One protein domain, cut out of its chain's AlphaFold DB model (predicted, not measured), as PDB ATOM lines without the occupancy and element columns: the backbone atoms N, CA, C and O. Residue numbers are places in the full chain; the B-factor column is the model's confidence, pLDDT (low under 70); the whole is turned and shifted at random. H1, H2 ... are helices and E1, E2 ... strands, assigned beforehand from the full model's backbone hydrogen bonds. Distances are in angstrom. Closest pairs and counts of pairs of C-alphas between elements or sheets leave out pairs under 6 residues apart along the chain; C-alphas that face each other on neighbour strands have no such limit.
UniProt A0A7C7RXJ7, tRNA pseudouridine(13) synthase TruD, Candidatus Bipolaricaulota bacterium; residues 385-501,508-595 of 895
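This is residues 385 to 501 and 508 to 595 of the 895 residues of the protein "tRNA pseudouridine(13) synthase TruD" of Candidatus Bipolaricaulota bacterium (UniProt A0A7C7RXJ7). One twisted antiparallel sheet of eight strands makes a wall with three helices over one face: H2 and H3 side by side over the E2 part, and H1 separately near E5 and E8. Strands E6 and E7 run on past the sheet as a long two-stranded arm, residues 535 to 563 with the loop 541 to 557 at its tip, and this arm makes the length. The printed part has 205 residues, with three named helices and eight named strands in the order E1 E2 H1 E3 E4 E5 H2 H3 E6 E7 E8; the sheet's order is E1 to E8 in number, and the class is mixed, helices and strands. It is only just compact, close to loose, with a radius of gyration of the C-alphas of 19.8 A, and elongated, spanning 64 by 40 by 37 A.

Find C-alpha 385 at (93.247, 85.232, 85.025), where E1, residues 385 to 388, begins. E2, residues 393 to 405, runs 33.2 A and bends by 68 degrees at residue 402. H1 is residues 414 to 423. E3, residues 427 to 438, runs 33.6 A and bends by 51 degrees at residue 430. Next come E4, residues 444 to 453, 28.4 A, and E5, residues 465 to 475, 29.1 A. H2, residues 481 to 498, runs 26.4 A; H3 is residues 509 to 520. E6, residues 525 to 540, runs 46.7 A to C-alpha 540 at (88.005, 105.853, 59.970), and E7, residues 558 to 574, returns over 46.3 A. E8, residues 577 to 583, ends at (96.058, 70.753, 57.676).

Start at edge strand E1: its N 386 is 2.8 A from O 395 of E2, within hydrogen-bond range. E3 E4 E5 and E6 E7 E8 are meanders, each strand the antiparallel neighbour of the one before; look at N 432 and O 450, 2.9 A, and N 534 and O 564, 2.8 A. H2 is on the sheet at a height of 10.4 A, and H1 and H2 on one face of it make two layers. H2 and H3 touch at Gln 486 and Leu 519, their closest C-alphas, 5.3 A apart, at a shallow tilt of 27 degrees, opposite ways. The closest C-alphas of H1 and E8 are those of Asp 415 and Arg 577, 5.8 A apart. H1 is apart from H2 and H3. In H1, H2 and H3 every O i to N i+4 pair is within hydrogen-bond range.

The C-alphas farthest apart, those of Glu 412 and Gly 549, are 66.3 A apart. Residues 502 to 507 are not printed, and C-alphas 501 and 508 lie 15.8 A apart across the cut. The links E4 to E5 and E6 to E7 are long. The mean pLDDT of the printed part is 71.8; 83 residues are under 70, among them 395 to 414 and 535 to 563.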
ATOM      1  N   LEU A 385      94.108  86.341  84.629       58.69
ATOM      2  CA  LEU A 385      93.247  85.232  85.025       58.69
ATOM      3  C   LEU A 385      92.069  85.188  84.049       58.69
ATOM      4  O   LEU A 385      91.319  86.157  83.947       58.69
ATOM      5  N   THR A 386      91.878  84.074  83.357       59.91
ATOM      6  CA  THR A 386      90.815  83.918  82.356       59.91
ATOM      7  C   THR A 386      89.851  82.820  82.798       59.91
ATOM      8  O   THR A 386      90.301  81.760  83.201       59.91
ATOM      9  N   ASP A 387      88.536  83.039  82.745       59.88
ATOM     10  CA  ASP A 387      87.540  81.990  83.037       59.88
ATOM     11  C   ASP A 387      86.974  81.461  81.711       59.88
ATOM     12  O   ASP A 387      86.331  82.204  80.973       59.88
ATOM     13  N   TYR A 388      87.255  80.204  81.385       64.56
ATOM     14  CA  TYR A 388      86.862  79.509  80.155       64.56
ATOM     15  C   TYR A 388      85.637  78.631  80.451       64.56
ATOM     16  O   TYR A 388      85.711  77.412  80.621       64.56
ATOM     17  N   TRP A 389      84.492  79.292  80.627       56.34
ATOM     18  CA  TRP A 389      83.294  78.680  81.206       56.34
ATOM     19  C   TRP A 389      82.686  77.545  80.369       56.34
ATOM     20  O   TRP A 389      82.086  76.635  80.942       56.34
ATOM     21  N   GLU A 390      82.823  77.574  79.041       54.91
ATOM     22  CA  GLU A 390      82.288  76.526  78.160       54.91
ATOM     23  C   GLU A 390      83.117  75.252  78.211       54.91
ATOM     24  O   GLU A 390      82.589  74.141  78.154       54.91
ATOM     25  N   GLU A 391      84.424  75.431  78.338       67.25
ATOM     26  CA  GLU A 391      85.401  74.370  78.487       67.25
ATOM     27  C   GLU A 391      85.393  73.801  79.914       67.25
ATOM     28  O   GLU A 391      85.936  72.719  80.151       67.25
ATOM     29  N   GLY A 392      84.744  74.503  80.853       73.94
ATOM     30  CA  GLY A 392      84.756  74.174  82.273       73.94
ATOM     31  C   GLY A 392      86.148  74.365  82.866       73.94
ATOM     32  O   GLY A 392      86.609  73.526  83.637       73.94
ATOM     33  N   GLU A 393      86.842  75.438  82.484       78.81
ATOM     34  CA  GLU A 393      88.243  75.678  82.828       78.81
ATOM     35  C   GLU A 393      88.495  77.120  83.268       78.81
ATOM     36  O   GLU A 393      87.710  78.019  82.996       78.81
ATOM     37  N   TRP A 394      89.627  77.369  83.915       70.06
ATOM     38  CA  TRP A 394      90.171  78.711  84.109       70.06
ATOM     39  C   TRP A 394      91.682  78.713  83.875       70.06
ATOM     40  O   TRP A 394      92.352  77.706  84.090       70.06
ATOM     41  N   GLY A 395      92.217  79.830  83.392       67.12
ATOM     42  CA  GLY A 395      93.605  79.990  82.980       67.12
ATOM     43  C   GLY A 395      94.349  81.075  83.755       67.12
ATOM     44  O   GLY A 395      93.767  82.099  84.105       67.12
ATOM     45  N   LEU A 396      95.644  80.872  83.990       66.56
ATOM     46  CA  LEU A 396      96.590  81.850  84.528       66.56
ATOM     47  C   LEU A 396      97.696  82.107  83.512       66.56
ATOM     48  O   LEU A 396      98.511  81.224  83.248       66.56
ATOM     49  N   GLY A 397      97.743  83.316  82.967       64.50
ATOM     50  CA  GLY A 397      98.613  83.676  81.856       64.50
ATOM     51  C   GLY A 397      99.591  84.808  82.146       64.50
ATOM     52  O   GLY A 397      99.368  85.690  82.981       64.50
ATOM     53  N   SER A 398     100.690  84.786  81.400       65.50
ATOM     54  CA  SER A 398     101.623  85.893  81.241       65.50
ATOM     55  C   SER A 398     101.987  86.024  79.765       65.50
ATOM     56  O   SER A 398     102.340  85.040  79.118       65.50
ATOM     57  N   GLU A 399     101.891  87.236  79.233       66.12
ATOM     58  CA  GLU A 399     102.218  87.569  77.848       66.12
ATOM     59  C   GLU A 399     103.215  88.720  77.828       66.12
ATOM     60  O   GLU A 399     103.138  89.631  78.661       66.12
ATOM     61  N   MET A 400     104.139  88.680  76.871       62.19
ATOM     62  CA  MET A 400     105.072  89.764  76.621       62.19
ATOM     63  C   MET A 400     105.397  89.926  75.145       62.19
ATOM     64  O   MET A 400     105.584  88.945  74.424       62.19
ATOM     65  N   GLU A 401     105.570  91.183  74.747       63.16
ATOM     66  CA  GLU A 401     106.233  91.550  73.501       63.16
ATOM     67  C   GLU A 401     107.747  91.498  73.729       63.16
ATOM     68  O   GLU A 401     108.293  92.180  74.601       63.16
ATOM     69  N   PHE A 402     108.421  90.618  73.001       62.47
ATOM     70  CA  PHE A 402     109.848  90.361  73.126       62.47
ATOM     71  C   PHE A 402     110.382  89.886  71.778       62.47
ATOM     72  O   PHE A 402     109.802  88.991  71.177       62.47
ATOM     73  N   ASP A 403     111.502  90.451  71.332       64.75
ATOM     74  CA  ASP A 403     112.130  90.117  70.052       64.75
ATOM     75  C   ASP A 403     113.094  88.926  70.221       64.75
ATOM     76  O   ASP A 403     114.262  89.076  70.596       64.75
ATOM     77  N   LEU A 404     112.571  87.715  70.017       69.38
ATOM     78  CA  LEU A 404     113.297  86.454  70.135       69.38
ATOM     79  C   LEU A 404     113.841  86.022  68.771       69.38
ATOM     80  O   LEU A 404     113.103  85.516  67.928       69.38
ATOM     81  N   ASP A 405     115.144  86.209  68.565       68.88
ATOM     82  CA  ASP A 405     115.850  85.811  67.344       68.88
ATOM     83  C   ASP A 405     116.231  84.317  67.377       68.88
ATOM     84  O   ASP A 405     117.079  83.889  68.168       68.88
ATOM     85  N   PHE A 406     115.613  83.521  66.498       63.12
ATOM     86  CA  PHE A 406     115.851  82.082  66.375       63.12
ATOM     87  C   PHE A 406     117.149  81.740  65.624       63.12
ATOM     88  O   PHE A 406     117.628  80.604  65.709       63.12
ATOM     89  N   SER A 407     117.749  82.694  64.904       57.66
ATOM     90  CA  SER A 407     118.935  82.457  64.067       57.66
ATOM     91  C   SER A 407     120.230  82.277  64.876       57.66
ATOM     92  O   SER A 407     121.200  81.697  64.381       57.66
ATOM     93  N   VAL A 408     120.248  82.716  66.141       51.53
ATOM     94  CA  VAL A 408     121.425  82.704  67.036       51.53
ATOM     95  C   VAL A 408     121.423  81.541  68.044       51.53
ATOM     96  O   VAL A 408     122.260  81.493  68.949       51.53
ATOM     97  N   LEU A 409     120.482  80.603  67.918       51.31
ATOM     98  CA  LEU A 409     120.208  79.569  68.920       51.31
ATOM     99  C   LEU A 409     121.081  78.315  68.764       51.31
ATOM    100  O   LEU A 409     121.234  77.778  67.666       51.31
ATOM    101  N   SER A 410     121.603  77.787  69.878       51.59
ATOM    102  CA  SER A 410     122.236  76.461  69.919       51.59
ATOM    103  C   SER A 410     121.193  75.338  70.004       51.59
ATOM    104  O   SER A 410     120.148  75.478  70.633       51.59
ATOM    105  N   TRP A 411     121.496  74.229  69.332       49.03
ATOM    106  CA  TRP A 411     120.568  73.290  68.708       49.03
ATOM    107  C   TRP A 411     120.538  71.946  69.441       49.03
ATOM    108  O   TRP A 411     121.418  71.116  69.249       49.03
ATOM    109  N   GLU A 412     119.510  71.711  70.255       52.69
ATOM    110  CA  GLU A 412     119.263  70.376  70.832       52.69
ATOM    111  C   GLU A 412     117.902  69.779  70.430       52.69
ATOM    112  O   GLU A 412     117.639  68.621  70.738       52.69
ATOM    113  N   ILE A 413     117.077  70.496  69.643       57.22
ATOM    114  CA  ILE A 413     115.848  69.945  69.041       57.22
ATOM    115  C   ILE A 413     115.618  70.498  67.617       57.22
ATOM    116  O   ILE A 413     114.797  71.385  67.382       57.22
ATOM    117  N   ASP A 414     116.389  69.989  66.648       68.62
ATOM    118  CA  ASP A 414     116.411  70.481  65.257       68.62
ATOM    119  C   ASP A 414     115.025  70.518  64.590       68.62
ATOM    120  O   ASP A 414     114.727  71.443  63.839       68.62
ATOM    121  N   ASP A 415     114.164  69.546  64.886       77.31
ATOM    122  CA  ASP A 415     112.855  69.405  64.249       77.31
ATOM    123  C   ASP A 415     111.833  70.458  64.716       77.31
ATOM    124  O   ASP A 415     111.077  70.979  63.892       77.31
ATOM    125  N   PHE A 416     111.857  70.852  65.994       75.81
ATOM    126  CA  PHE A 416     111.082  72.003  66.475       75.81
ATOM    127  C   PHE A 416     111.552  73.286  65.807       75.81
ATOM    128  O   PHE A 416     110.740  74.018  65.243       75.81
ATOM    129  N   ARG A 417     112.870  73.535  65.812       74.81
ATOM    130  CA  ARG A 417     113.459  74.723  65.179       74.81
ATOM    131  C   ARG A 417     113.056  74.808  63.711       74.81
ATOM    132  O   ARG A 417     112.584  75.848  63.270       74.81
ATOM    133  N   ASN A 418     113.214  73.719  62.963       81.88
ATOM    134  CA  ASN A 418     112.884  73.680  61.542       81.88
ATOM    135  C   ASN A 418     111.388  73.929  61.306       81.88
ATOM    136  O   ASN A 418     111.038  74.646  60.369       81.88
ATOM    137  N   LYS A 419     110.508  73.386  62.162       84.94
ATOM    138  CA  LYS A 419     109.071  73.662  62.088       84.94
ATOM    139  C   LYS A 419     108.786  75.143  62.335       84.94
ATOM    140  O   LYS A 419     108.136  75.752  61.494       84.94
ATOM    141  N   PHE A 420     109.303  75.727  63.420       78.81
ATOM    142  CA  PHE A 420     109.097  77.140  63.757       78.81
ATOM    143  C   PHE A 420     109.642  78.087  62.686       78.81
ATOM    144  O   PHE A 420     108.894  78.935  62.212       78.81
ATOM    145  N   LEU A 421     110.891  77.904  62.237       79.94
ATOM    146  CA  LEU A 421     111.482  78.692  61.145       79.94
ATOM    147  C   LEU A 421     110.648  78.585  59.865       79.94
ATOM    148  O   LEU A 421     110.458  79.566  59.149       79.94
ATOM    149  N   GLY A 422     110.119  77.392  59.587       85.62
ATOM    150  CA  GLY A 422     109.255  77.141  58.442       85.62
ATOM    151  C   GLY A 422     107.908  77.860  58.500       85.62
ATOM    152  O   GLY A 422     107.303  78.023  57.448       85.62
ATOM    153  N   VAL A 423     107.430  78.294  59.675       89.56
ATOM    154  CA  VAL A 423     106.099  78.914  59.813       89.56
ATOM    155  C   VAL A 423     106.113  80.342  60.364       89.56
ATOM    156  O   VAL A 423     105.509  81.213  59.747       89.56
ATOM    157  N   ILE A 424     106.821  80.612  61.462       84.81
ATOM    158  CA  ILE A 424     106.919  81.932  62.110       84.81
ATOM    159  C   ILE A 424     108.000  82.797  61.442       84.81
ATOM    160  O   ILE A 424     107.866  84.015  61.400       84.81
ATOM    161  N   GLY A 425     109.048  82.181  60.891       84.00
ATOM    162  CA  GLY A 425     110.236  82.880  60.393       84.00
ATOM    163  C   GLY A 425     111.348  82.970  61.443       84.00
ATOM    164  O   GLY A 425     111.356  82.219  62.418       84.00
ATOM    165  N   ASP A 426     112.305  83.874  61.229       77.94
ATOM    166  CA  ASP A 426     113.546  83.938  62.020       77.94
ATOM    167  C   ASP A 426     113.374  84.600  63.395       77.94
ATOM    168  O   ASP A 426     114.269  84.500  64.234       77.94
ATOM    169  N   ARG A 427     112.246  85.279  63.648       76.56
ATOM    170  CA  ARG A 427     112.012  86.033  64.888       76.56
ATOM    171  C   ARG A 427     110.578  85.855  65.383       76.56
ATOM    172  O   ARG A 427     109.641  85.942  64.593       76.56
ATOM    173  N   ALA A 428     110.407  85.643  66.684       78.00
ATOM    174  CA  ALA A 428     109.115  85.798  67.353       78.00
ATOM    175  C   ALA A 428     109.108  87.138  68.096       78.00
ATOM    176  O   ALA A 428     110.037  87.412  68.844       78.00
ATOM    177  N   GLY A 429     108.079  87.956  67.879       73.75
ATOM    178  CA  GLY A 429     107.882  89.246  68.546       73.75
ATOM    179  C   GLY A 429     107.020  89.166  69.809       73.75
ATOM    180  O   GLY A 429     106.993  90.122  70.582       73.75
ATOM    181  N   LYS A 430     106.306  88.052  70.038       76.31
ATOM    182  CA  LYS A 430     105.480  87.846  71.239       76.31
ATOM    183  C   LYS A 430     105.613  86.426  71.779       76.31
ATOM    184  O   LYS A 430     105.631  85.458  71.015       76.31
ATOM    185  N   VAL A 431     105.656  86.312  73.105       76.25
ATOM    186  CA  VAL A 431     105.643  85.039  73.838       76.25
ATOM    187  C   VAL A 431     104.550  85.091  74.900       76.25
ATOM    188  O   VAL A 431     104.528  85.998  75.733       76.25
ATOM    189  N   LYS A 432     103.664  84.094  74.894       78.75
ATOM    190  CA  LYS A 432     102.606  83.925  75.895       78.75
ATOM    191  C   LYS A 432     102.695  82.549  76.533       78.75
ATOM    192  O   LYS A 432     102.782  81.550  75.829       78.75
ATOM    193  N   LEU A 433     102.618  82.498  77.856       80.06
ATOM    194  CA  LEU A 433     102.545  81.269  78.635       80.06
ATOM    195  C   LEU A 433     101.274  81.295  79.487       80.06
ATOM    196  O   LEU A 433     101.062  82.260  80.216       80.06
ATOM    197  N   GLU A 434     100.433  80.264  79.406       80.19
ATOM    198  CA  GLU A 434      99.174  80.173  80.157       80.19
ATOM    199  C   GLU A 434      98.945  78.770  80.742       80.19
ATOM    200  O   GLU A 434      99.036  77.763  80.046       80.19
ATOM    201  N   LEU A 435      98.672  78.697  82.045       79.62
ATOM    202  CA  LEU A 435      98.359  77.478  82.794       79.62
ATOM    203  C   LEU A 435      96.843  77.323  82.890       79.62
ATOM    204  O   LEU A 435      96.194  78.255  83.341       79.62
ATOM    205  N   PHE A 436      96.286  76.166  82.551       80.75
ATOM    206  CA  PHE A 436      94.847  75.902  82.583       80.75
ATOM    207  C   PHE A 436      94.487  74.887  83.663       80.75
ATOM    208  O   PHE A 436      95.166  73.870  83.828       80.75
ATOM    209  N   PHE A 437      93.375  75.138  84.345       77.31
ATOM    210  CA  PHE A 437      92.852  74.367  85.464       77.31
ATOM    211  C   PHE A 437      91.375  74.049  85.242       77.31
ATOM    212  O   PHE A 437      90.659  74.804  84.590       77.31
ATOM    213  N   ASP A 438      90.912  72.936  85.793       79.50
ATOM    214  CA  ASP A 438      89.504  72.566  85.817       79.50
ATOM    215  C   ASP A 438      88.706  73.501  86.743       79.50
ATOM    216  O   ASP A 438      89.106  73.794  87.869       79.50
ATOM    217  N   ALA A 439      87.559  73.979  86.271       68.56
ATOM    218  CA  ALA A 439      86.733  74.953  86.978       68.56
ATOM    219  C   ALA A 439      86.017  74.396  88.215       68.56
ATOM    220  O   ALA A 439      85.632  75.169  89.099       68.56
ATOM    221  N   GLU A 440      85.775  73.092  88.294       73.69
ATOM    222  CA  GLU A 440      85.074  72.507  89.437       73.69
ATOM    223  C   GLU A 440      86.034  72.000  90.507       73.69
ATOM    224  O   GLU A 440      85.721  72.088  91.697       73.69
ATOM    225  N   THR A 441      87.177  71.468  90.083       75.50
ATOM    226  CA  THR A 441      88.128  70.753  90.943       75.50
ATOM    227  C   THR A 441      89.416  71.522  91.225       75.50
ATOM    228  O   THR A 441      90.149  71.133  92.132       75.50
ATOM    229  N   ASP A 442      89.690  72.597  90.478       65.19
ATOM    230  CA  ASP A 442      90.958  73.338  90.477       65.19
ATOM    231  C   ASP A 442      92.184  72.468  90.111       65.19
ATOM    232  O   ASP A 442      93.332  72.852  90.345       65.19
ATOM    233  N   GLU A 443      91.966  71.289  89.513       76.44
ATOM    234  CA  GLU A 443      93.040  70.412  89.041       76.44
ATOM    235  C   GLU A 443      93.687  70.973  87.770       76.44
ATOM    236  O   GLU A 443      93.012  71.403  86.837       76.44
ATOM    237  N   PHE A 444      95.019  70.955  87.710       77.25
ATOM    238  CA  PHE A 444      95.769  71.400  86.537       77.25
ATOM    239  C   PHE A 444      95.498  70.495  85.320       77.25
ATOM    240  O   PHE A 444      95.619  69.275  85.419       77.25
ATOM    241  N   LYS A 445      95.188  71.091  84.159       84.56
ATOM    242  CA  LYS A 445      94.861  70.376  82.911       84.56
ATOM    243  C   LYS A 445      95.952  70.460  81.852       84.56
ATOM    244  O   LYS A 445      96.247  69.449  81.213       84.56
ATOM    245  N   ARG A 446      96.516  71.651  81.619       91.31
ATOM    246  CA  ARG A 446      97.539  71.871  80.580       91.31
ATOM    247  C   ARG A 446      98.279  73.195  80.734       91.31
ATOM    248  O   ARG A 446      97.788  74.126  81.365       91.31
ATOM    249  N   LEU A 447      99.443  73.270  80.103       87.19
ATOM    250  CA  LEU A 447     100.243  74.471  79.899       87.19
ATOM    251  C   LEU A 447     100.235  74.801  78.401       87.19
ATOM    252  O   LEU A 447     100.559  73.945  77.580       87.19
ATOM    253  N   GLU A 448      99.891  76.032  78.042       92.06
ATOM    254  CA  GLU A 448      99.986  76.543  76.676       92.06
ATOM    255  C   GLU A 448     101.149  77.532  76.560       92.06
ATOM    256  O   GLU A 448     101.222  78.507  77.307       92.06
ATOM    257  N   LEU A 449     102.043  77.303  75.596       88.50
ATOM    258  CA  LEU A 449     103.115  78.223  75.211       88.50
ATOM    259  C   LEU A 449     102.870  78.686  73.775       88.50
ATOM    260  O   LEU A 449     102.962  77.890  72.847       88.50
ATOM    261  N   SER A 450     102.573  79.966  73.578       88.94
ATOM    262  CA  SER A 450     102.358  80.567  72.259       88.94
ATOM    263  C   SER A 450     103.533  81.458  71.870       88.94
ATOM    264  O   SER A 450     103.948  82.319  72.646       88.94
ATOM    265  N   LEU A 451     104.050  81.252  70.661       86.38
ATOM    266  CA  LEU A 451     105.106  82.047  70.040       86.38
ATOM    267  C   LEU A 451     104.536  82.700  68.780       86.38
ATOM    268  O   LEU A 451     104.050  81.982  67.906       86.38
ATOM    269  N   THR A 452     104.607  84.026  68.679       86.12
ATOM    270  CA  THR A 452     104.043  84.785  67.550       86.12
ATOM    271  C   THR A 452     105.111  85.626  66.864       86.12
ATOM    272  O   THR A 452     105.904  86.283  67.538       86.12
ATOM    273  N   GLY A 453     105.117  85.641  65.533       86.25
ATOM    274  CA  GLY A 453     105.986  86.491  64.710       86.25
ATOM    275  C   GLY A 453     105.338  86.851  63.373       86.25
ATOM    276  O   GLY A 453     104.190  86.491  63.129       86.25
ATOM    277  N   GLU A 454     106.073  87.548  62.507       85.44
ATOM    278  CA  GLU A 454     105.561  88.071  61.222       85.44
ATOM    279  C   GLU A 454     105.204  86.966  60.205       85.44
ATOM    280  O   GLU A 454     104.452  87.186  59.257       85.44
ATOM    281  N   GLY A 455     105.713  85.749  60.408       86.56
ATOM    282  CA  GLY A 455     105.493  84.615  59.521       86.56
ATOM    283  C   GLY A 455     106.591  84.454  58.476       86.56
ATOM    284  O   GLY A 455     107.138  85.413  57.936       86.56
ATOM    285  N   ASN A 456     106.895  83.203  58.131       86.50
ATOM    286  CA  ASN A 456     107.840  82.907  57.062       86.50
ATOM    287  C   ASN A 456     107.275  83.413  55.712       86.50
ATOM    288  O   ASN A 456     106.137  83.062  55.375       86.50
ATOM    289  N   PRO A 457     108.027  84.196  54.911       84.88
ATOM    290  CA  PRO A 457     107.572  84.693  53.610       84.88
ATOM    291  C   PRO A 457     107.089  83.599  52.646       84.88
ATOM    292  O   PRO A 457     106.110  83.821  51.933       84.88
ATOM    293  N   ASP A 458     107.707  82.416  52.686       88.31
ATOM    294  CA  ASP A 458     107.427  81.280  51.801       88.31
ATOM    295  C   ASP A 458     106.285  80.371  52.305       88.31
ATOM    296  O   ASP A 458     105.792  79.524  51.557       88.31
ATOM    297  N   ALA A 459     105.832  80.539  53.552       85.94
ATOM    298  CA  ALA A 459     104.719  79.781  54.132       85.94
ATOM    299  C   ALA A 459     103.384  80.522  53.985       85.94
ATOM    300  O   ALA A 459     103.365  81.743  53.987       85.94
ATOM    301  N   PHE A 460     102.257  79.811  53.881       86.56
ATOM    302  CA  PHE A 460     100.900  80.397  53.807       86.56
ATOM    303  C   PHE A 460     100.768  81.556  52.795       86.56
ATOM    304  O   PHE A 460     100.262  82.632  53.103       86.56
ATOM    305  N   THR A 461     101.278  81.360  51.576       86.38
ATOM    306  CA  THR A 461     101.237  82.357  50.483       86.38
ATOM    307  C   THR A 461      99.840  82.552  49.883       86.38
ATOM    308  O   THR A 461      99.638  83.406  49.022       86.38
ATOM    309  N   ASP A 462      98.878  81.755  50.334       85.19
ATOM    310  CA  ASP A 462      97.467  81.761  49.967       85.19
ATOM    311  C   ASP A 462      96.614  82.729  50.813       85.19
ATOM    312  O   ASP A 462      95.417  82.865  50.558       85.19
ATOM    313  N   VAL A 463      97.217  83.415  51.792       82.06
ATOM    314  CA  VAL A 463      96.591  84.448  52.638       82.06
ATOM    315  C   VAL A 463      97.519  85.657  52.813       82.06
ATOM    316  O   VAL A 463      98.731  85.559  52.610       82.06
ATOM    317  N   VAL A 464      96.964  86.810  53.197       79.69
ATOM    318  CA  VAL A 464      97.760  87.991  53.569       79.69
ATOM    319  C   VAL A 464      98.124  87.855  55.044       79.69
ATOM    320  O   VAL A 464      97.281  88.054  55.901       79.69
ATOM    321  N   LYS A 465      99.354  87.436  55.350       82.44
ATOM    322  CA  LYS A 465      99.805  87.206  56.734       82.44
ATOM    323  C   LYS A 465     100.096  88.533  57.438       82.44
ATOM    324  O   LYS A 465     100.919  89.299  56.946       82.44
ATOM    325  N   GLU A 466      99.472  88.745  58.591       77.44
ATOM    326  CA  GLU A 466      99.820  89.797  59.556       77.44
ATOM    327  C   GLU A 466     100.694  89.221  60.678       77.44
ATOM    328  O   GLU A 466     101.806  89.684  60.912       77.44
ATOM    329  N   GLU A 467     100.209  88.166  61.337       85.38
ATOM    330  CA  GLU A 467     100.935  87.443  62.381       85.38
ATOM    331  C   GLU A 467     100.749  85.930  62.208       85.38
ATOM    332  O   GLU A 467      99.708  85.444  61.757       85.38
ATOM    333  N   VAL A 468     101.766  85.159  62.584       88.50
ATOM    334  CA  VAL A 468     101.717  83.697  62.642       88.50
ATOM    335  C   VAL A 468     102.069  83.258  64.051       88.50
ATOM    336  O   VAL A 468     103.151  83.563  64.554       88.50
ATOM    337  N   THR A 469     101.167  82.502  64.670       90.25
ATOM    338  CA  THR A 469     101.346  81.956  66.015       90.25
ATOM    339  C   THR A 469     101.487  80.446  65.954       90.25
ATOM    340  O   THR A 469     100.677  79.761  65.327       90.25
ATOM    341  N   VAL A 470     102.483  79.917  66.661       91.94
ATOM    342  CA  VAL A 470     102.531  78.500  67.020       91.94
ATOM    343  C   VAL A 470     102.277  78.371  68.507       91.94
ATOM    344  O   VAL A 470     103.036  78.882  69.330       91.94
ATOM    345  N   LYS A 471     101.204  77.664  68.838       93.94
ATOM    346  CA  LYS A 471     100.835  77.299  70.197       93.94
ATOM    347  C   LYS A 471     101.268  75.864  70.454       93.94
ATOM    348  O   LYS A 471     100.820  74.964  69.754       93.94
ATOM    349  N   LEU A 472     102.104  75.654  71.461       92.69
ATOM    350  CA  LEU A 472     102.408  74.348  72.033       92.69
ATOM    351  C   LEU A 472     101.486  74.087  73.222       92.69
ATOM    352  O   LEU A 472     101.319  74.956  74.077       92.69
ATOM    353  N   ILE A 473     100.911  72.893  73.278       94.94
ATOM    354  CA  ILE A 473      99.943  72.467  74.282       94.94
ATOM    355  C   ILE A 473     100.531  71.263  75.017       94.94
ATOM    356  O   ILE A 473     100.600  70.159  74.473       94.94
ATOM    357  N   ILE A 474     100.985  71.494  76.247       92.25
ATOM    358  CA  ILE A 474     101.631  70.506  77.114       92.25
ATOM    359  C   ILE A 474     100.576  69.993  78.104       92.25
ATOM    360  O   ILE A 474     100.178  70.742  79.004       92.25
ATOM    361  N   PRO A 475     100.077  68.754  77.959       91.00
ATOM    362  CA  PRO A 475      99.021  68.248  78.829       91.00
ATOM    363  C   PRO A 475      99.550  67.878  80.224       91.00
ATOM    364  O   PRO A 475     100.749  67.691  80.434       91.00
ATOM    365  N   ALA A 476      98.653  67.780  81.210       86.88
ATOM    366  CA  ALA A 476      99.014  67.545  82.612       86.88
ATOM    367  C   ALA A 476      99.825  66.266  82.870       86.88
ATOM    368  O   ALA A 476     100.673  66.257  83.761       86.88
ATOM    369  N   ASP A 477      99.609  65.205  82.094       88.06
ATOM    370  CA  ASP A 477     100.363  63.951  82.201       88.06
ATOM    371  C   ASP A 477     101.842  64.100  81.797       88.06
ATOM    372  O   ASP A 477     102.659  63.264  82.180       88.06
ATOM    373  N   GLN A 478     102.197  65.174  81.086       87.75
ATOM    374  CA  GLN A 478     103.572  65.514  80.718       87.75
ATOM    375  C   GLN A 478     104.275  66.417  81.750       87.75
ATOM    376  O   GLN A 478     105.491  66.601  81.687       87.75
ATOM    377  N   MET A 479     103.559  66.965  82.740       80.44
ATOM    378  CA  MET A 479     104.113  67.903  83.728       80.44
ATOM    379  C   MET A 479     104.825  67.190  84.885       80.44
ATOM    380  O   MET A 479     104.369  67.180  86.031       80.44
ATOM    381  N   THR A 480     105.980  66.589  84.600       76.06
ATOM    382  CA  THR A 480     106.853  66.022  85.639       76.06
ATOM    383  C   THR A 480     107.409  67.122  86.568       76.06
ATOM    384  O   THR A 480     107.421  68.300  86.201       76.06
ATOM    385  N   PRO A 481     107.931  66.788  87.768       72.56
ATOM    386  CA  PRO A 481     108.574  67.776  88.642       72.56
ATOM    387  C   PRO A 481     109.709  68.566  87.970       72.56
ATOM    388  O   PRO A 481     109.958  69.715  88.328       72.56
ATOM    389  N   GLU A 482     110.392  67.960  86.995       74.50
ATOM    390  CA  GLU A 482     111.412  68.624  86.184       74.50
ATOM    391  C   GLU A 482     110.790  69.682  85.262       74.50
ATOM    392  O   GLU A 482     111.185  70.844  85.326       74.50
ATOM    393  N   VAL A 483     109.757  69.316  84.496       73.88
ATOM    394  CA  VAL A 483     109.022  70.226  83.595       73.88
ATOM    395  C   VAL A 483     108.399  71.395  84.365       73.88
ATOM    396  O   VAL A 483     108.467  72.544  83.927       73.88
ATOM    397  N   LEU A 484     107.848  71.134  85.554       71.56
ATOM    398  CA  LEU A 484     107.293  72.165  86.433       71.56
ATOM    399  C   LEU A 484     108.355  73.177  86.881       71.56
ATOM    400  O   LEU A 484     108.119  74.382  86.816       71.56
ATOM    401  N   ASN A 485     109.538  72.708  87.289       69.12
ATOM    402  CA  ASN A 485     110.637  73.600  87.665       69.12
ATOM    403  C   ASN A 485     111.085  74.476  86.487       69.12
ATOM    404  O   ASN A 485     111.295  75.675  86.673       69.12
ATOM    405  N   GLN A 486     111.175  73.911  85.278       72.56
ATOM    406  CA  GLN A 486     111.534  74.690  84.088       72.56
ATOM    407  C   GLN A 486     110.443  75.689  83.696       72.56
ATOM    408  O   GLN A 486     110.747  76.825  83.339       72.56
ATOM    409  N   THR A 487     109.168  75.332  83.858       67.94
ATOM    410  CA  THR A 487     108.041  76.256  83.649       67.94
ATOM    411  C   THR A 487     108.171  77.492  84.548       67.94
ATOM    412  O   THR A 487     108.000  78.623  84.091       67.94
ATOM    413  N   VAL A 488     108.542  77.295  85.818       67.88
ATOM    414  CA  VAL A 488     108.796  78.394  86.763       67.88
ATOM    415  C   VAL A 488     109.994  79.247  86.328       67.88
ATOM    416  O   VAL A 488     109.936  80.471  86.444       67.88
ATOM    417  N   ASN A 489     111.063  78.642  85.804       69.06
ATOM    418  CA  ASN A 489     112.222  79.387  85.301       69.06
ATOM    419  C   ASN A 489     111.875  80.250  84.082       69.06
ATOM    420  O   ASN A 489     112.238  81.427  84.056       69.06
ATOM    421  N   VAL A 490     111.125  79.703  83.116       70.31
ATOM    422  CA  VAL A 490     110.632  80.459  81.954       70.31
ATOM    423  C   VAL A 490     109.798  81.651  82.423       70.31
ATOM    424  O   VAL A 490     110.076  82.779  82.026       70.31
ATOM    425  N   LEU A 491     108.841  81.438  83.331       65.81
ATOM    426  CA  LEU A 491     108.015  82.517  83.883       65.81
ATOM    427  C   LEU A 491     108.844  83.615  84.570       65.81
ATOM    428  O   LEU A 491     108.588  84.798  84.350       65.81
ATOM    429  N   ARG A 492     109.872  83.242  85.343       67.25
ATOM    430  CA  ARG A 492     110.795  84.199  85.980       67.25
ATOM    431  C   ARG A 492     111.598  85.004  84.965       67.25
ATOM    432  O   ARG A 492     111.785  86.202  85.154       67.25
ATOM    433  N   LEU A 493     112.089  84.369  83.899       67.69
ATOM    434  CA  LEU A 493     112.805  85.078  82.837       67.69
ATOM    435  C   LEU A 493     111.891  86.039  82.087       67.69
ATOM    436  O   LEU A 493     112.328  87.142  81.755       67.69
ATOM    437  N   LEU A 494     110.641  85.631  81.840       65.06
ATOM    438  CA  LEU A 494     109.656  86.514  81.236       65.06
ATOM    439  C   LEU A 494     109.496  87.763  82.126       65.06
ATOM    440  O   LEU A 494     109.729  88.888  81.698       65.06
ATOM    441  N   GLU A 495     109.247  87.574  83.416       61.84
ATOM    442  CA  GLU A 495     109.117  88.681  84.362       61.84
ATOM    443  C   GLU A 495     110.357  89.593  84.452       61.84
ATOM    444  O   GLU A 495     110.228  90.820  84.404       61.84
ATOM    445  N   ALA A 496     111.560  89.013  84.503       62.16
ATOM    446  CA  ALA A 496     112.811  89.766  84.542       62.16
ATOM    447  C   ALA A 496     113.021  90.636  83.290       62.16
ATOM    448  O   ALA A 496     113.511  91.760  83.406       62.16
ATOM    449  N   ALA A 497     112.637  90.151  82.100       59.03
ATOM    450  CA  ALA A 497     112.753  90.915  80.854       59.03
ATOM    451  C   ALA A 497     111.876  92.172  80.874       59.03
ATOM    452  O   ALA A 497     112.282  93.234  80.407       59.03
ATOM    453  N   ARG A 498     110.686  92.068  81.469       54.28
ATOM    454  CA  ARG A 498     109.700  93.151  81.521       54.28
ATOM    455  C   ARG A 498     110.103  94.308  82.432       54.28
ATOM    456  O   ARG A 498     109.765  95.458  82.156       54.28
ATOM    457  N   ASN A 499     110.812  94.021  83.523       52.97
ATOM    458  CA  ASN A 499     111.197  95.021  84.525       52.97
ATOM    459  C   ASN A 499     112.370  95.926  84.077       52.97
ATOM    460  O   ASN A 499     112.762  96.824  84.820       52.97
ATOM    461  N   MET A 500     112.914  95.739  82.864       51.59
ATOM    462  CA  MET A 500     114.067  96.496  82.348       51.59
ATOM    463  C   MET A 500     113.726  97.806  81.599       51.59
ATOM    464  O   MET A 500     114.644  98.564  81.278       51.59
ATOM    465  N   GLY A 501     112.446  98.131  81.367       49.47
ATOM    466  CA  GLY A 501     112.033  99.350  80.641       49.47
ATOM    467  C   GLY A 501     112.473  99.376  79.163       49.47
ATOM    468  O   GLY A 501     112.778  98.333  78.599       49.47
ATOM    469  N   GLY A 508     120.523  87.768  77.758       53.00
ATOM    470  CA  GLY A 508     121.082  87.113  76.582       53.00
ATOM    471  C   GLY A 508     120.014  86.232  75.916       53.00
ATOM    472  O   GLY A 508     119.420  85.419  76.627       53.00
ATOM    473  N   PRO A 509     119.795  86.328  74.588       53.38
ATOM    474  CA  PRO A 509     118.874  85.460  73.838       53.38
ATOM    475  C   PRO A 509     119.058  83.963  74.146       53.38
ATOM    476  O   PRO A 509     118.112  83.184  74.139       53.38
ATOM    477  N   SER A 510     120.279  83.574  74.520       60.53
ATOM    478  CA  SER A 510     120.654  82.226  74.944       60.53
ATOM    479  C   SER A 510     119.933  81.733  76.204       60.53
ATOM    480  O   SER A 510     119.678  80.542  76.311       60.53
ATOM    481  N   ALA A 511     119.608  82.601  77.169       67.31
ATOM    482  CA  ALA A 511     119.014  82.175  78.438       67.31
ATOM    483  C   ALA A 511     117.564  81.710  78.255       67.31
ATOM    484  O   ALA A 511     117.233  80.598  78.649       67.31
ATOM    485  N   MET A 512     116.729  82.514  77.585       69.31
ATOM    486  CA  MET A 512     115.333  82.154  77.310       69.31
ATOM    487  C   MET A 512     115.242  80.864  76.495       69.31
ATOM    488  O   MET A 512     114.444  79.983  76.793       69.31
ATOM    489  N   VAL A 513     116.104  80.720  75.493       69.50
ATOM    490  CA  VAL A 513     116.110  79.521  74.656       69.50
ATOM    491  C   VAL A 513     116.611  78.295  75.396       69.50
ATOM    492  O   VAL A 513     116.060  77.219  75.193       69.50
ATOM    493  N   ASN A 514     117.595  78.433  76.282       73.19
ATOM    494  CA  ASN A 514     118.017  77.322  77.128       73.19
ATOM    495  C   ASN A 514     116.878  76.843  78.033       73.19
ATOM    496  O   ASN A 514     116.681  75.638  78.149       73.19
ATOM    497  N   GLU A 515     116.099  77.757  78.620       76.88
ATOM    498  CA  GLU A 515     114.949  77.377  79.449       76.88
ATOM    499  C   GLU A 515     113.809  76.771  78.617       76.88
ATOM    500  O   GLU A 515     113.224  75.772  79.025       76.88
ATOM    501  N   LEU A 516     113.525  77.295  77.417       76.62
ATOM    502  CA  LEU A 516     112.554  76.685  76.499       76.62
ATOM    503  C   LEU A 516     113.003  75.291  76.035       76.62
ATOM    504  O   LEU A 516     112.192  74.370  75.981       76.62
ATOM    505  N   ASN A 517     114.292  75.104  75.753       75.44
ATOM    506  CA  ASN A 517     114.852  73.793  75.431       75.44
ATOM    507  C   ASN A 517     114.724  72.839  76.622       75.44
ATOM    508  O   ASN A 517     114.272  71.714  76.446       75.44
ATOM    509  N   ALA A 518     115.068  73.288  77.830       79.12
ATOM    510  CA  ALA A 518     114.936  72.486  79.042       79.12
ATOM    511  C   ALA A 518     113.470  72.146  79.360       79.12
ATOM    512  O   ALA A 518     113.198  71.081  79.908       79.12
ATOM    513  N   LEU A 519     112.529  73.022  78.996       83.44
ATOM    514  CA  LEU A 519     111.095  72.784  79.129       83.44
ATOM    515  C   LEU A 519     110.593  71.720  78.144       83.44
ATOM    516  O   LEU A 519     109.795  70.869  78.528       83.44
ATOM    517  N   LEU A 520     111.041  71.768  76.885       82.56
ATOM    518  CA  LEU A 520     110.527  70.908  75.811       82.56
ATOM    519  C   LEU A 520     111.258  69.564  75.681       82.56
ATOM    520  O   LEU A 520     110.649  68.581  75.268       82.56
ATOM    521  N   ALA A 521     112.545  69.500  76.027       82.00
ATOM    522  CA  ALA A 521     113.369  68.296  75.907       82.00
ATOM    523  C   ALA A 521     112.850  67.056  76.670       82.00
ATOM    524  O   ALA A 521     112.950  65.961  76.111       82.00
ATOM    525  N   PRO A 522     112.314  67.161  77.903       84.38
ATOM    526  CA  PRO A 522     111.851  65.993  78.657       84.38
ATOM    527  C   PRO A 522     110.438  65.517  78.274       84.38
ATOM    528  O   PRO A 522     109.944  64.578  78.895       84.38
ATOM    529  N   LEU A 523     109.764  66.157  77.309       86.38
ATOM    530  CA  LEU A 523     108.390  65.815  76.929       86.38
ATOM    531  C   LEU A 523     108.364  64.604  75.983       86.38
ATOM    532  O   LEU A 523     108.999  64.620  74.924       86.38
ATOM    533  N   ASP A 524     107.567  63.583  76.318       89.06
ATOM    534  CA  ASP A 524     107.343  62.430  75.434       89.06
ATOM    535  C   ASP A 524     106.532  62.859  74.205       89.06
ATOM    536  O   ASP A 524     106.808  62.443  73.070       89.06
ATOM    537  N   TYR A 525     105.535  63.719  74.431       91.06
ATOM    538  CA  TYR A 525     104.786  64.378  73.375       91.06
ATOM    539  C   TYR A 525     104.298  65.771  73.782       91.06
ATOM    540  O   TYR A 525     104.123  66.078  74.958       91.06
ATOM    541  N   VAL A 526     104.049  66.618  72.787       92.25
ATOM    542  CA  VAL A 526     103.400  67.923  72.963       92.25
ATOM    543  C   VAL A 526     102.573  68.239  71.730       92.25
ATOM    544  O   VAL A 526     103.043  68.107  70.598       92.25
ATOM    545  N   GLU A 527     101.317  68.613  71.931       94.81
ATOM    546  CA  GLU A 527     100.433  68.989  70.832       94.81
ATOM    547  C   GLU A 527     100.771  70.401  70.354       94.81
ATOM    548  O   GLU A 527     101.313  71.214  71.102       94.81
ATOM    549  N   TYR A 528     100.486  70.708  69.092       94.56
ATOM    550  CA  TYR A 528     100.664  72.052  68.567       94.56
ATOM    551  C   TYR A 528      99.525  72.477  67.654       94.56
ATOM    552  O   TYR A 528      98.915  71.670  66.953       94.56
ATOM    553  N   GLU A 529      99.294  73.782  67.625       95.44
ATOM    554  CA  GLU A 529      98.375  74.451  66.719       95.44
ATOM    555  C   GLU A 529      99.089  75.634  66.062       95.44
ATOM    556  O   GLU A 529      99.788  76.400  66.726       95.44
ATOM    557  N   ILE A 530      98.927  75.767  64.748       93.81
ATOM    558  CA  ILE A 530      99.460  76.873  63.956       93.81
ATOM    559  C   ILE A 530      98.288  77.705  63.464       93.81
ATOM    560  O   ILE A 530      97.449  77.219  62.696       93.81
ATOM    561  N   THR A 531      98.258  78.966  63.881       90.19
ATOM    562  CA  THR A 531      97.258  79.940  63.451       90.19
ATOM    563  C   THR A 531      97.912  81.065  62.673       90.19
ATOM    564  O   THR A 531      98.967  81.563  63.059       90.19
ATOM    565  N   VAL A 532      97.266  81.482  61.591       87.56
ATOM    566  CA  VAL A 532      97.642  82.665  60.817       87.56
ATOM    567  C   VAL A 532      96.563  83.713  61.005       87.56
ATOM    568  O   VAL A 532      95.379  83.429  60.809       87.56
ATOM    569  N   GLU A 533      96.977  84.909  61.389       80.94
ATOM    570  CA  GLU A 533      96.147  86.098  61.381       80.94
ATOM    571  C   GLU A 533      96.280  86.802  60.028       80.94
ATOM    572  O   GLU A 533      97.382  87.070  59.553       80.94
ATOM    573  N   ASP A 534      95.138  87.045  59.393       75.19
ATOM    574  CA  ASP A 534      94.991  87.692  58.090       75.19
ATOM    575  C   ASP A 534      94.156  88.955  58.261       75.19
ATOM    576  O   ASP A 534      93.038  88.875  58.768       75.19
ATOM    577  N   GLY A 535      94.678  90.127  57.907       60.84
ATOM    578  CA  GLY A 535      94.038  91.379  58.286       60.84
ATOM    579  C   GLY A 535      94.206  92.533  57.313       60.84
ATOM    580  O   GLY A 535      95.064  92.548  56.435       60.84
ATOM    581  N   ALA A 536      93.328  93.513  57.498       51.19
ATOM    582  CA  ALA A 536      93.414  94.833  56.902       51.19
ATOM    583  C   ALA A 536      93.080  95.869  57.983       51.19
ATOM    584  O   ALA A 536      92.011  95.821  58.603       51.19
ATOM    585  N   GLU A 537      94.002  96.797  58.209       44.62
ATOM    586  CA  GLU A 537      93.783  97.986  59.029       44.62
ATOM    587  C   GLU A 537      93.056  99.038  58.188       44.62
ATOM    588  O   GLU A 537      93.443  99.313  57.047       44.62
ATOM    589  N   VAL A 538      91.954  99.573  58.710       42.88
ATOM    590  CA  VAL A 538      91.224 100.658  58.057       42.88
ATOM    591  C   VAL A 538      90.960 101.752  59.080       42.88
ATOM    592  O   VAL A 538      90.165 101.584  60.006       42.88
ATOM    593  N   ASP A 539      91.604 102.891  58.863       40.47
ATOM    594  CA  ASP A 539      91.364 104.105  59.630       40.47
ATOM    595  C   ASP A 539      90.066 104.773  59.190       40.47
ATOM    596  O   ASP A 539      89.860 105.077  58.010       40.47
ATOM    597  N   TYR A 540      89.197 105.047  60.158       38.56
ATOM    598  CA  TYR A 540      88.005 105.853  59.970       38.56
ATOM    599  C   TYR A 540      88.076 107.093  60.865       38.56
ATOM    600  O   TYR A 540      88.137 107.020  62.091       38.56
ATOM    601  N   GLU A 541      87.985 108.277  60.267       34.88
ATOM    602  CA  GLU A 541      87.603 109.475  61.013       34.88
ATOM    603  C   GLU A 541      86.078 109.453  61.175       34.88
ATOM    604  O   GLU A 541      85.345 109.771  60.239       34.88
ATOM    605  N   THR A 542      85.570 109.021  62.333       33.19
ATOM    606  CA  THR A 542      84.123 109.053  62.598       33.19
ATOM    607  C   THR A 542      83.782 109.581  63.979       33.19
ATOM    608  O   THR A 542      84.209 109.028  64.989       33.19
ATOM    609  N   GLU A 543      82.887 110.566  64.001       33.16
ATOM    610  CA  GLU A 543      82.007 110.872  65.125       33.16
ATOM    611  C   GLU A 543      80.877 109.828  65.173       33.16
ATOM    612  O   GLU A 543      80.004 109.794  64.301       33.16
ATOM    613  N   LEU A 544      80.849 108.961  66.190       34.06
ATOM    614  CA  LEU A 544      79.710 108.065  66.421       34.06
ATOM    615  C   LEU A 544      78.580 108.810  67.158       34.06
ATOM    616  O   LEU A 544      78.305 108.568  68.331       34.06
ATOM    617  N   ALA A 545      77.891 109.724  66.474       32.69
ATOM    618  CA  ALA A 545      76.777 110.462  67.062       32.69
ATOM    619  C   ALA A 545      75.512 109.583  67.179       32.69
ATOM    620  O   ALA A 545      74.793 109.360  66.202       32.69
ATOM    621  N   VAL A 546      75.168 109.119  68.388       33.59
ATOM    622  CA  VAL A 546      73.841 108.530  68.649       33.59
ATOM    623  C   VAL A 546      72.801 109.656  68.657       33.59
ATOM    624  O   VAL A 546      72.555 110.316  69.664       33.59
ATOM    625  N   THR A 547      72.186 109.913  67.503       30.19
ATOM    626  CA  THR A 547      71.283 111.055  67.305       30.19
ATOM    627  C   THR A 547      69.963 110.892  68.075       30.19
ATOM    628  O   THR A 547      68.979 110.346  67.576       30.19
ATOM    629  N   ALA A 548      69.948 111.397  69.309       28.80
ATOM    630  CA  ALA A 548      68.765 111.616  70.153       28.80
ATOM    631  C   ALA A 548      68.931 112.848  71.079       28.80
ATOM    632  O   ALA A 548      68.358 112.894  72.166       28.80
ATOM    633  N   GLY A 549      69.756 113.830  70.682       28.34
ATOM    634  CA  GLY A 549      70.144 114.970  71.534       28.34
ATOM    635  C   GLY A 549      71.241 114.645  72.560       28.34
ATOM    636  O   GLY A 549      71.509 115.439  73.460       28.34
ATOM    637  N   ILE A 550      71.881 113.480  72.437       30.17
ATOM    638  CA  ILE A 550      73.044 113.073  73.227       30.17
ATOM    639  C   ILE A 550      74.187 112.853  72.238       30.17
ATOM    640  O   ILE A 550      74.307 111.784  71.652       30.17
ATOM    641  N   GLU A 551      75.009 113.875  72.029       30.73
ATOM    642  CA  GLU A 551      76.337 113.681  71.441       30.73
ATOM    643  C   GLU A 551      77.158 112.803  72.380       30.73
ATOM    644  O   GLU A 551      77.421 113.183  73.526       30.73
ATOM    645  N   ILE A 552      77.499 111.613  71.896       34.62
ATOM    646  CA  ILE A 552      78.557 110.777  72.447       34.62
ATOM    647  C   ILE A 552      79.697 110.898  71.441       34.62
ATOM    648  O   ILE A 552      79.737 110.175  70.452       34.62
ATOM    649  N   GLU A 553      80.584 111.864  71.654       33.28
ATOM    650  CA  GLU A 553      81.838 111.927  70.912       33.28
ATOM    651  C   GLU A 553      82.741 110.800  71.421       33.28
ATOM    652  O   GLU A 553      83.236 110.840  72.550       33.28
ATOM    653  N   LEU A 554      82.949 109.772  70.597       37.41
ATOM    654  CA  LEU A 554      83.942 108.728  70.848       37.41
ATOM    655  C   LEU A 554      85.345 109.216  70.445       37.41
ATOM    656  O   LEU A 554      86.015 108.569  69.661       37.41
ATOM    657  N   GLY A 555      85.771 110.369  70.969       35.75
ATOM    658  CA  GLY A 555      87.119 110.916  70.777       35.75
ATOM    659  C   GLY A 555      87.574 111.105  69.312       35.75
ATOM    660  O   GLY A 555      86.823 110.872  68.367       35.75
ATOM    661  N   PRO A 556      88.808 111.589  69.096       31.00
ATOM    662  CA  PRO A 556      89.353 111.782  67.756       31.00
ATOM    663  C   PRO A 556      89.957 110.477  67.202       31.00
ATOM    664  O   PRO A 556      91.004 110.037  67.675       31.00
ATOM    665  N   GLY A 557      89.319 109.911  66.169       39.00
ATOM    666  CA  GLY A 557      89.844 108.829  65.317       39.00
ATOM    667  C   GLY A 557      89.443 107.414  65.753       39.00
ATOM    668  O   GLY A 557      89.801 106.967  66.839       39.00
ATOM    669  N   LEU A 558      88.713 106.701  64.888       44.41
ATOM    670  CA  LEU A 558      88.344 105.293  65.043       44.41
ATOM    671  C   LEU A 558      89.263 104.453  64.140       44.41
ATOM    672  O   LEU A 558      89.021 104.318  62.943       44.41
ATOM    673  N   GLU A 559      90.309 103.868  64.710       46.28
ATOM    674  CA  GLU A 559      91.098 102.839  64.029       46.28
ATOM    675  C   GLU A 559      90.339 101.512  64.142       46.28
ATOM    676  O   GLU A 559      90.084 101.045  65.255       46.28
ATOM    677  N   VAL A 560      89.913 100.939  63.008       51.53
ATOM    678  CA  VAL A 560      89.269  99.620  62.969       51.53
ATOM    679  C   VAL A 560      90.212  98.644  62.288       51.53
ATOM    680  O   VAL A 560      90.303  98.597  61.058       51.53
ATOM    681  N   LYS A 561      90.875  97.801  63.079       57.25
ATOM    682  CA  LYS A 561      91.666  96.698  62.531       57.25
ATOM    683  C   LYS A 561      90.775  95.477  62.372       57.25
ATOM    684  O   LYS A 561      90.332  94.923  63.370       57.25
ATOM    685  N   LYS A 562      90.503  95.050  61.133       64.00
ATOM    686  CA  LYS A 562      89.839  93.765  60.875       64.00
ATOM    687  C   LYS A 562      90.910  92.695  60.729       64.00
ATOM    688  O   LYS A 562      91.665  92.725  59.763       64.00
ATOM    689  N   VAL A 563      90.921  91.728  61.635       65.81
ATOM    690  CA  VAL A 563      91.797  90.556  61.573       65.81
ATOM    691  C   VAL A 563      90.942  89.303  61.538       65.81
ATOM    692  O   VAL A 563      89.901  89.229  62.181       65.81
ATOM    693  N   ARG A 564      91.354  88.310  60.769       73.00
ATOM    694  CA  ARG A 564      90.761  86.986  60.713       73.00
ATOM    695  C   ARG A 564      91.775  85.979  61.215       73.00
ATOM    696  O   ARG A 564      92.865  85.897  60.657       73.00
ATOM    697  N   ARG A 565      91.410  85.165  62.203       77.56
ATOM    698  CA  ARG A 565      92.281  84.096  62.704       77.56
ATOM    699  C   ARG A 565      91.935  82.767  62.042       77.56
ATOM    700  O   ARG A 565      90.799  82.301  62.106       77.56
ATOM    701  N   LEU A 566      92.927  82.146  61.409       82.75
ATOM    702  CA  LEU A 566      92.781  80.900  60.662       82.75
ATOM    703  C   LEU A 566      93.676  79.811  61.247       82.75
ATOM    704  O   LEU A 566      94.899  79.926  61.209       82.75
ATOM    705  N   VAL A 567      93.085  78.706  61.704       89.38
ATOM    706  CA  VAL A 567      93.848  77.483  61.995       89.38
ATOM    707  C   VAL A 567      94.340  76.894  60.675       89.38
ATOM    708  O   VAL A 567      93.537  76.518  59.810       89.38
ATOM    709  N   ARG A 568      95.662  76.817  60.523       91.88
ATOM    710  CA  ARG A 568      96.337  76.265  59.341       91.88
ATOM    711  C   ARG A 568      96.791  74.836  59.542       91.88
ATOM    712  O   ARG A 568      96.768  74.053  58.597       91.88
ATOM    713  N   GLU A 569      97.180  74.494  60.762       94.69
ATOM    714  CA  GLU A 569      97.686  73.167  61.065       94.69
ATOM    715  C   GLU A 569      97.463  72.822  62.537       94.69
ATOM    716  O   GLU A 569      97.649  73.674  63.404       94.69
ATOM    717  N   LYS A 570      97.110  71.570  62.822       96.12
ATOM    718  CA  LYS A 570      97.229  70.987  64.161       96.12
ATOM    719  C   LYS A 570      98.083  69.740  64.078       96.12
ATOM    720  O   LYS A 570      98.001  68.990  63.102       96.12
ATOM    721  N   GLY A 571      98.880  69.486  65.101       94.88
ATOM    722  CA  GLY A 571      99.707  68.298  65.138       94.88
ATOM    723  C   GLY A 571     100.218  67.951  66.520       94.88
ATOM    724  O   GLY A 571      99.775  68.490  67.527       94.88
ATOM    725  N   VAL A 572     101.163  67.023  66.555       93.75
ATOM    726  CA  VAL A 572     101.854  66.604  67.770       93.75
ATOM    727  C   VAL A 572     103.339  66.444  67.483       93.75
ATOM    728  O   VAL A 572     103.726  65.921  66.439       93.75
ATOM    729  N   PHE A 573     104.187  66.897  68.391       91.12
ATOM    730  CA  PHE A 573     105.577  66.478  68.438       91.12
ATOM    731  C   PHE A 573     105.677  65.243  69.318       91.12
ATOM    732  O   PHE A 573     105.192  65.265  70.441       91.12
ATOM    733  N   ILE A 574     106.310  64.179  68.830       88.31
ATOM    734  CA  ILE A 574     106.579  62.964  69.609       88.31
ATOM    735  C   ILE A 574     108.090  62.793  69.666       88.31
ATOM    736  O   ILE A 574     108.725  62.643  68.616       88.31
ATOM    737  N   ASN A 575     108.667  62.830  70.869       83.56
ATOM    738  CA  ASN A 575     110.119  62.850  71.081       83.56
ATOM    739  C   ASN A 575     110.825  63.883  70.177       83.56
ATOM    740  O   ASN A 575     111.795  63.571  69.482       83.56
ATOM    741  N   GLY A 576     110.263  65.092  70.093       78.75
ATOM    742  CA  GLY A 576     110.795  66.185  69.275       78.75
ATOM    743  C   GLY A 576     110.465  66.153  67.782       78.75
ATOM    744  O   GLY A 576     110.734  67.142  67.106       78.75
ATOM    745  N   ARG A 577     109.855  65.084  67.248       85.62
ATOM    746  CA  ARG A 577     109.525  64.974  65.812       85.62
ATOM    747  C   ARG A 577     108.086  65.403  65.514       85.62
ATOM    748  O   ARG A 577     107.191  64.851  66.151       85.62
ATOM    749  N   PRO A 578     107.830  66.299  64.542       89.50
ATOM    750  CA  PRO A 578     106.486  66.765  64.220       89.50
ATOM    751  C   PRO A 578     105.693  65.738  63.408       89.50
ATOM    752  O   PRO A 578     106.165  65.200  62.407       89.50
ATOM    753  N   TYR A 579     104.437  65.560  63.794       92.25
ATOM    754  CA  TYR A 579     103.414  64.799  63.090       92.25
ATOM    755  C   TYR A 579     102.204  65.713  62.898       92.25
ATOM    756  O   TYR A 579     101.539  66.092  63.861       92.25
ATOM    757  N   THR A 580     101.940  66.115  61.659       95.12
ATOM    758  CA  THR A 580     100.748  66.890  61.294       95.12
ATOM    759  C   THR A 580      99.523  65.997  61.406       95.12
ATOM    760  O   THR A 580      99.508  64.920  60.829       95.12
ATOM    761  N   LEU A 581      98.490  66.418  62.126       95.69
ATOM    762  CA  LEU A 581      97.239  65.665  62.283       95.69
ATOM    763  C   LEU A 581      96.120  66.250  61.434       95.69
ATOM    764  O   LEU A 581      95.289  65.513  60.903       95.69
ATOM    765  N   GLU A 582      96.145  67.566  61.265       96.00
ATOM    766  CA  GLU A 582      95.171  68.327  60.502       96.00
ATOM    767  C   GLU A 582      95.902  69.426  59.738       96.00
ATOM    768  O   GLU A 582      96.740  70.119  60.315       96.00
ATOM    769  N   SER A 583      95.580  69.613  58.461       94.94
ATOM    770  CA  SER A 583      96.058  70.753  57.676       94.94
ATOM    771  C   SER A 583      94.911  71.404  56.927       94.94
ATOM    772  O   SER A 583      93.934  70.748  56.553       94.94
ATOM    773  N   TYR A 584      95.039  72.705  56.712       92.69
ATOM    774  CA  TYR A 584      94.001  73.500  56.095       92.69
ATOM    775  C   TYR A 584      94.592  74.490  55.102       92.69
ATOM    776  O   TYR A 584      95.481  75.267  55.454       92.69
ATOM    777  N   ASP A 585      94.053  74.484  53.887       88.12
ATOM    778  CA  ASP A 585      94.352  75.471  52.852       88.12
ATOM    779  C   ASP A 585      93.340  76.624  52.904       88.12
ATOM    780  O   ASP A 585      92.257  76.494  53.485       88.12
ATOM    781  N   ALA A 586      93.662  77.755  52.273       81.69
ATOM    782  CA  ALA A 586      92.651  78.744  51.941       81.69
ATOM    783  C   ALA A 586      91.721  78.165  50.867       81.69
ATOM    784  O   ALA A 586      92.151  77.759  49.786       81.69
ATOM    785  N   ASP A 587      90.430  78.112  51.174       81.50
ATOM    786  CA  ASP A 587      89.420  77.460  50.351       81.50
ATOM    787  C   ASP A 587      88.083  78.227  50.356       81.50
ATOM    788  O   ASP A 587      87.966  79.356  50.845       81.50
ATOM    789  N   GLY A 588      87.052  77.620  49.765       75.12
ATOM    790  CA  GLY A 588      85.705  78.186  49.678       75.12
ATOM    791  C   GLY A 588      84.992  78.375  51.023       75.12
ATOM    792  O   GLY A 588      83.981  79.077  51.058       75.12
ATOM    793  N   TYR A 589      85.475  77.765  52.112       73.94
ATOM    794  CA  TYR A 589      84.908  77.971  53.444       73.94
ATOM    795  C   TYR A 589      85.442  79.265  54.056       73.94
ATOM    796  O   TYR A 589      84.662  80.052  54.570       73.94
ATOM    797  N   VAL A 590      86.744  79.544  53.924       71.06
ATOM    798  CA  VAL A 590      87.367  80.740  54.526       71.06
ATOM    799  C   VAL A 590      87.392  81.966  53.605       71.06
ATOM    800  O   VAL A 590      87.663  83.065  54.065       71.06
ATOM    801  N   SER A 591      87.116  81.835  52.305       67.19
ATOM    802  CA  SER A 591      87.132  82.966  51.349       67.19
ATOM    803  C   SER A 591      85.821  83.754  51.261       67.19
ATOM    804  O   SER A 591      85.750  84.755  50.542       67.19
ATOM    805  N   ARG A 592      84.773  83.340  51.983       67.69
ATOM    806  CA  ARG A 592      83.485  84.034  51.952       67.69
ATOM    807  C   ARG A 592      83.604  85.390  52.663       67.69
ATOM    808  O   ARG A 592      84.168  85.446  53.757       67.69
ATOM    809  N   PRO A 593      83.087  86.488  52.080       60.09
ATOM    810  CA  PRO A 593      83.035  87.770  52.762       60.09
ATOM    811  C   PRO A 593      82.085  87.634  53.954       60.09
ATOM    812  O   PRO A 593      80.869  87.646  53.790       60.09
ATOM    813  N   GLY A 594      82.664  87.433  55.138       67.56
ATOM    814  CA  GLY A 594      81.923  87.318  56.386       67.56
ATOM    815  C   GLY A 594      81.113  88.558  56.729       67.56
ATOM    816  O   GLY A 594      81.201  89.589  56.049       67.56
ATOM    817  N   LYS A 595      80.354  88.495  57.823       75.31
ATOM    818  CA  LYS A 595      79.578  89.655  58.286       75.31
ATOM    819  C   LYS A 595      80.513  90.825  58.596       75.31
ATOM    820  O   LYS A 595      81.636  90.659  59.074       75.31
TER     821      LYS A 595